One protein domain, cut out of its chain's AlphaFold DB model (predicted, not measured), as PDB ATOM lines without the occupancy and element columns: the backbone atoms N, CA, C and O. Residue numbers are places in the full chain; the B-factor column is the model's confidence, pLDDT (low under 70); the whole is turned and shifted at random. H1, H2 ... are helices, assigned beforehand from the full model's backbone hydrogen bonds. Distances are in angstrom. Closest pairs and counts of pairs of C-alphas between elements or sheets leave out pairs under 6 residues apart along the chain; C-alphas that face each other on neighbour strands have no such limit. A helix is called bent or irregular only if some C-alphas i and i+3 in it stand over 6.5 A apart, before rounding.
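What this domain is: This is residues 49 to 98 of the 98 residues of an uncharacterized protein of Salmonella enterica (UniProt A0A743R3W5). A long helix, H1, makes the length of a narrow, rod-like model, and a shorter helix, H2, folds back loosely beside its first part. The link, residues 74 to 82, leads back from H1's far end. The printed part has 50 residues with two named helices, H1 then H2, and no named strand: all helix. It is loose, with a radius of gyration of the C-alphas of 13.0 A, and spans 40 by 19 by 10 A.

Where its parts are: Find C-alpha 49 at (-2.498, 28.235, 37.520); from there H1, residues 49 to 73, runs 35.1 A. It has a kink of 25 degrees near residue 63, and is neither bent nor irregular, but only just: C-alphas 65 and 68 are 6.2 A apart. H2, residues 83 to 93, runs 15.4 A to C-alpha 93 at (2.766, 34.837, 32.642).

How they stand to each other: Look at residues 53 to 60, with which alone H1 only just touches H2, with 3 pairs of C-alphas within 8 A; the closest C-alphas, of Leu 53 and Leu 90, are 7.7 A apart. The two form a helical hairpin, at a shallow tilt of 10 degrees, opposite ways. Every O i to N i+4 pair is within hydrogen-bond range in H2, and 19 of 21 in H1.

The domain as a whole: The C-alphas farthest apart, of Phe 74 and Pro 97, are 40.7 A apart. The printed part has no cut, and the link is short. Confidence is low, with pLDDT under 70, at residues 49 to 50 and 93 to 98.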
ATOM      1  N   TRP A  49      -2.528  26.791  37.760       62.66
ATOM      2  CA  TRP A  49      -2.498  28.235  37.520       62.66
ATOM      3  C   TRP A  49      -3.276  28.636  36.246       62.66
ATOM      4  O   TRP A  49      -3.970  29.648  36.220       62.66
ATOM      5  N   ARG A  50      -3.286  27.760  35.233       67.19
ATOM      6  CA  ARG A  50      -4.057  27.902  33.991       67.19
ATOM      7  C   ARG A  50      -5.583  27.938  34.194       67.19
ATOM      8  O   ARG A  50      -6.265  28.668  33.485       67.19
ATOM      9  N   ASN A  51      -6.121  27.186  35.156       72.69
ATOM     10  CA  ASN A  51      -7.550  27.204  35.498       72.69
ATOM     11  C   ASN A  51      -7.931  28.504  36.223       72.69
ATOM     12  O   ASN A  51      -8.926  29.142  35.884       72.69
ATOM     13  N   VAL A  52      -7.092  28.943  37.168       74.25
ATOM     14  CA  VAL A  52      -7.268  30.229  37.866       74.25
ATOM     15  C   VAL A  52      -7.250  31.376  36.862       74.25
ATOM     16  O   VAL A  52      -8.104  32.257  36.905       74.25
ATOM     17  N   LEU A  53      -6.336  31.327  35.896       75.50
ATOM     18  CA  LEU A  53      -6.299  32.315  34.836       75.50
ATOM     19  C   LEU A  53      -7.510  32.306  33.920       75.50
ATOM     20  O   LEU A  53      -8.002  33.379  33.594       75.50
ATOM     21  N   GLY A  54      -7.992  31.132  33.506       75.69
ATOM     22  CA  GLY A  54      -9.213  31.033  32.706       75.69
ATOM     23  C   GLY A  54     -10.407  31.675  33.418       75.69
ATOM     24  O   GLY A  54     -11.203  32.384  32.799       75.69
ATOM     25  N   LEU A  55     -10.483  31.511  34.741       77.38
ATOM     26  CA  LEU A  55     -11.501  32.144  35.573       77.38
ATOM     27  C   LEU A  55     -11.321  33.670  35.640       77.38
ATOM     28  O   LEU A  55     -12.291  34.405  35.461       77.38
ATOM     29  N   VAL A  56     -10.089  34.153  35.822       81.00
ATOM     30  CA  VAL A  56      -9.767  35.592  35.819       81.00
ATOM     31  C   VAL A  56     -10.086  36.234  34.462       81.00
ATOM     32  O   VAL A  56     -10.744  37.269  34.424       81.00
ATOM     33  N   LEU A  57      -9.715  35.593  33.348       81.94
ATOM     34  CA  LEU A  57     -10.084  35.991  31.981       81.94
ATOM     35  C   LEU A  57     -11.599  36.144  31.835       81.94
ATOM     36  O   LEU A  57     -12.085  37.170  31.364       81.94
ATOM     37  N   THR A  58     -12.337  35.117  32.254       81.06
ATOM     38  CA  THR A  58     -13.796  35.090  32.140       81.06
ATOM     39  C   THR A  58     -14.425  36.222  32.953       81.06
ATOM     40  O   THR A  58     -15.327  36.894  32.461       81.06
ATOM     41  N   LEU A  59     -13.911  36.502  34.156       82.62
ATOM     42  CA  LEU A  59     -14.355  37.628  34.984       82.62
ATOM     43  C   LEU A  59     -14.035  38.994  34.364       82.62
ATOM     44  O   LEU A  59     -14.863  39.897  34.441       82.62
ATOM     45  N   ILE A  60     -12.868  39.159  33.739       84.00
ATOM     46  CA  ILE A  60     -12.485  40.415  33.074       84.00
ATOM     47  C   ILE A  60     -13.395  40.685  31.872       84.00
ATOM     48  O   ILE A  60     -13.896  41.799  31.714       84.00
ATOM     49  N   VAL A  61     -13.651  39.666  31.048       82.94
ATOM     50  CA  VAL A  61     -14.583  39.777  29.917       82.94
ATOM     51  C   VAL A  61     -15.993  40.080  30.422       82.94
ATOM     52  O   VAL A  61     -16.645  40.978  29.896       82.94
ATOM     53  N   LEU A  62     -16.440  39.406  31.485       83.69
ATOM     54  CA  LEU A  62     -17.729  39.656  32.128       83.69
ATOM     55  C   LEU A  62     -17.845  41.098  32.643       83.69
ATOM     56  O   LEU A  62     -18.865  41.751  32.424       83.69
ATOM     57  N   TYR A  63     -16.801  41.616  33.293       80.31
ATOM     58  CA  TYR A  63     -16.767  43.004  33.741       80.31
ATOM     59  C   TYR A  63     -16.896  43.952  32.549       80.31
ATOM     60  O   TYR A  63     -17.780  44.805  32.525       80.31
ATOM     61  N   SER A  64     -16.071  43.752  31.522       83.06
ATOM     62  CA  SER A  64     -16.017  44.658  30.379       83.06
ATOM     63  C   SER A  64     -17.281  44.643  29.514       83.06
ATOM     64  O   SER A  64     -17.655  45.688  28.996       83.06
ATOM     65  N   TYR A  65     -17.926  43.488  29.334       80.94
ATOM     66  CA  TYR A  65     -19.062  43.328  28.412       80.94
ATOM     67  C   TYR A  65     -20.429  43.283  29.086       80.94
ATOM     68  O   TYR A  65     -21.430  43.480  28.406       80.94
ATOM     69  N   ILE A  66     -20.507  42.990  30.386       82.38
ATOM     70  CA  ILE A  66     -21.783  42.958  31.111       82.38
ATOM     71  C   ILE A  66     -21.833  44.088  32.125       82.38
ATOM     72  O   ILE A  66     -22.762  44.884  32.086       82.38
ATOM     73  N   ILE A  67     -20.834  44.199  33.004       83.00
ATOM     74  CA  ILE A  67     -20.877  45.185  34.093       83.00
ATOM     75  C   ILE A  67     -20.792  46.612  33.542       83.00
ATOM     76  O   ILE A  67     -21.635  47.428  33.897       83.00
ATOM     77  N   ILE A  68     -19.850  46.912  32.643       82.88
ATOM     78  CA  ILE A  68     -19.725  48.258  32.056       82.88
ATOM     79  C   ILE A  68     -21.026  48.723  31.379       82.88
ATOM     80  O   ILE A  68     -21.561  49.736  31.825       82.88
ATOM     81  N   PRO A  69     -21.598  48.021  30.378       78.12
ATOM     82  CA  PRO A  69     -22.817  48.501  29.721       78.12
ATOM     83  C   PRO A  69     -24.039  48.482  30.642       78.12
ATOM     84  O   PRO A  69     -24.946  49.294  30.477       78.12
ATOM     85  N   PHE A  70     -24.072  47.585  31.633       82.69
ATOM     86  CA  PHE A  70     -25.134  47.579  32.631       82.69
ATOM     87  C   PHE A  70     -25.105  48.851  33.480       82.69
ATOM     88  O   PHE A  70     -26.140  49.477  33.645       82.69
ATOM     89  N   PHE A  71     -23.941  49.263  33.985       82.00
ATOM     90  CA  PHE A  71     -23.804  50.490  34.780       82.00
ATOM     91  C   PHE A  71     -23.894  51.768  33.938       82.00
ATOM     92  O   PHE A  71     -24.438  52.764  34.417       82.00
ATOM     93  N   ASP A  72     -23.454  51.725  32.681       79.81
ATOM     94  CA  ASP A  72     -23.608  52.830  31.733       79.81
ATOM     95  C   ASP A  72     -25.094  53.110  31.436       79.81
ATOM     96  O   ASP A  72     -25.519  54.261  31.390       79.81
ATOM     97  N   TYR A  73     -25.941  52.071  31.391       75.69
ATOM     98  CA  TYR A  73     -27.402  52.230  31.331       75.69
ATOM     99  C   TYR A  73     -27.987  52.975  32.550       75.69
ATOM    100  O   TYR A  73     -29.004  53.657  32.427       75.69
ATOM    101  N   PHE A  74     -27.341  52.893  33.718       77.44
ATOM    102  CA  PHE A  74     -27.706  53.666  34.913       77.44
ATOM    103  C   PHE A  74     -27.031  55.049  34.973       77.44
ATOM    104  O   PHE A  74     -27.202  55.765  35.959       77.44
ATOM    105  N   GLY A  75     -26.281  55.443  33.938       74.12
ATOM    106  CA  GLY A  75     -25.568  56.720  33.863       74.12
ATOM    107  C   GLY A  75     -24.296  56.783  34.714       74.12
ATOM    108  O   GLY A  75     -23.757  57.869  34.933       74.12
ATOM    109  N   ILE A  76     -23.815  55.641  35.217       75.81
ATOM    110  CA  ILE A  76     -22.576  55.551  35.994       75.81
ATOM    111  C   ILE A  76     -21.454  55.154  35.038       75.81
ATOM    112  O   ILE A  76     -21.359  54.003  34.614       75.81
ATOM    113  N   VAL A  77     -20.576  56.109  34.731       70.94
ATOM    114  CA  VAL A  77     -19.419  55.871  33.862       70.94
ATOM    115  C   VAL A  77     -18.379  55.051  34.623       70.94
ATOM    116  O   VAL A  77     -17.693  55.555  35.515       70.94
ATOM    117  N   LEU A  78     -18.265  53.773  34.267       74.12
ATOM    118  CA  LEU A  78     -17.194  52.897  34.732       74.12
ATOM    119  C   LEU A  78     -15.968  53.006  33.818       74.12
ATOM    120  O   LEU A  78     -16.073  53.268  32.619       74.12
ATOM    121  N   ILE A  79     -14.782  52.798  34.393       78.56
ATOM    122  CA  ILE A  79     -13.522  52.837  33.647       78.56
ATOM    123  C   ILE A  79     -13.451  51.616  32.726       78.56
ATOM    124  O   ILE A  79     -13.528  50.472  33.178       78.56
ATOM    125  N   ASN A  80     -13.243  51.865  31.433       72.38
ATOM    126  CA  ASN A  80     -12.970  50.815  30.461       72.38
ATOM    127  C   ASN A  80     -11.560  50.263  30.673       72.38
ATOM    128  O   ASN A  80     -10.575  50.995  30.560       72.38
ATOM    129  N   LEU A  81     -11.461  48.965  30.966       74.31
ATOM    130  CA  LEU A  81     -10.167  48.298  31.015       74.31
ATOM    131  C   LEU A  81      -9.701  47.957  29.594       74.31
ATOM    132  O   LEU A  81     -10.449  47.326  28.842       74.31
ATOM    133  N   PRO A  82      -8.460  48.308  29.219       77.19
ATOM    134  CA  PRO A  82      -7.897  47.867  27.956       77.19
ATOM    135  C   PRO A  82      -7.642  46.355  28.040       77.19
ATOM    136  O   PRO A  82      -6.767  45.893  28.772       77.19
ATOM    137  N   LEU A  83      -8.429  45.575  27.298       78.50
ATOM    138  CA  LEU A  83      -8.370  44.109  27.317       78.50
ATOM    139  C   LEU A  83      -7.058  43.567  26.730       78.50
ATOM    140  O   LEU A  83      -6.495  42.595  27.229       78.50
ATOM    141  N   GLU A  84      -6.541  44.214  25.688       78.06
ATOM    142  CA  GLU A  84      -5.375  43.741  24.938       78.06
ATOM    143  C   GLU A  84      -4.070  43.697  25.771       78.06
ATOM    144  O   GLU A  84      -3.412  42.654  25.771       78.06
ATOM    145  N   PRO A  85      -3.691  44.739  26.544       80.94
ATOM    146  CA  PRO A  85      -2.545  44.670  27.454       80.94
ATOM    147  C   PRO A  85      -2.696  43.606  28.546       80.94
ATOM    148  O   PRO A  85      -1.717  42.955  28.907       80.94
ATOM    149  N   ILE A  86      -3.914  43.417  29.060       79.62
ATOM    150  CA  ILE A  86      -4.194  42.469  30.144       79.62
ATOM    151  C   ILE A  86      -4.026  41.036  29.645       79.62
ATOM    152  O   ILE A  86      -3.353  40.235  30.295       79.62
ATOM    153  N   PHE A  87      -4.564  40.720  28.464       78.69
ATOM    154  CA  PHE A  87      -4.354  39.413  27.852       78.69
ATOM    155  C   PHE A  87      -2.885  39.178  27.518       78.69
ATOM    156  O   PHE A  87      -2.379  38.111  27.843       78.69
ATOM    157  N   LYS A  88      -2.163  40.164  26.964       79.12
ATOM    158  CA  LYS A  88      -0.717  40.038  26.695       79.12
ATOM    159  C   LYS A  88       0.082  39.727  27.962       79.12
ATOM    160  O   LYS A  88       0.872  38.788  27.958       79.12
ATOM    161  N   LEU A  89      -0.147  40.464  29.051       78.62
ATOM    162  CA  LEU A  89       0.523  40.218  30.334       78.62
ATOM    163  C   LEU A  89       0.228  38.806  30.860       78.62
ATOM    164  O   LEU A  89       1.116  38.121  31.362       78.62
ATOM    165  N   LEU A  90      -1.014  38.357  30.703       74.06
ATOM    166  CA  LEU A  90      -1.470  37.047  31.144       74.06
ATOM    167  C   LEU A  90      -0.903  35.903  30.280       74.06
ATOM    168  O   LEU A  90      -0.486  34.888  30.832       74.06
ATOM    169  N   PHE A  91      -0.800  36.078  28.956       75.06
ATOM    170  CA  PHE A  91      -0.125  35.143  28.043       75.06
ATOM    171  C   PHE A  91       1.376  35.030  28.334       75.06
ATOM    172  O   PHE A  91       1.918  33.925  28.332       75.06
ATOM    173  N   VAL A  92       2.036  36.144  28.660       80.19
ATOM    174  CA  VAL A  92       3.442  36.140  29.093       80.19
ATOM    175  C   VAL A  92       3.605  35.361  30.399       80.19
ATOM    176  O   VAL A  92       4.499  34.524  30.505       80.19
ATOM    177  N   LEU A  93       2.715  35.570  31.375       69.19
ATOM    178  CA  LEU A  93       2.766  34.837  32.642       69.19
ATOM    179  C   LEU A  93       2.454  33.335  32.463       69.19
ATOM    180  O   LEU A  93       2.898  32.509  33.258       69.19
ATOM    181  N   LEU A  94       1.699  32.961  31.421       67.81
ATOM    182  CA  LEU A  94       1.405  31.568  31.050       67.81
ATOM    183  C   LEU A  94       2.601  30.832  30.436       67.81
ATOM    184  O   LEU A  94       2.515  29.620  30.240       67.81
ATOM    185  N   GLY A  95       3.694  31.535  30.126       64.62
ATOM    186  CA  GLY A  95       4.860  30.959  29.456       64.62
ATOM    187  C   GLY A  95       4.610  30.601  27.989       64.62
ATOM    188  O   GLY A  95       5.456  29.966  27.366       64.62
ATOM    189  N   THR A  96       3.467  30.999  27.428       64.38
ATOM    190  CA  THR A  96       3.209  30.929  25.990       64.38
ATOM    191  C   THR A  96       3.889  32.124  25.327       64.38
ATOM    192  O   THR A  96       3.458  33.254  25.578       64.38
ATOM    193  N   PRO A  97       4.950  31.921  24.524       46.38
ATOM    194  CA  PRO A  97       5.479  33.003  23.710       46.38
ATOM    195  C   PRO A  97       4.387  33.405  22.711       46.38
ATOM    196  O   PRO A  97       3.734  32.532  22.137       46.38
ATOM    197  N   MET A  98       4.148  34.715  22.595       49.75
ATOM    198  CA  MET A  98       3.292  35.291  21.551       49.75
ATOM    199  C   MET A  98       3.724  34.833  20.160       49.75
ATOM    200  O   MET A  98       4.954  34.755  19.934       49.75
TER     201      MET A  98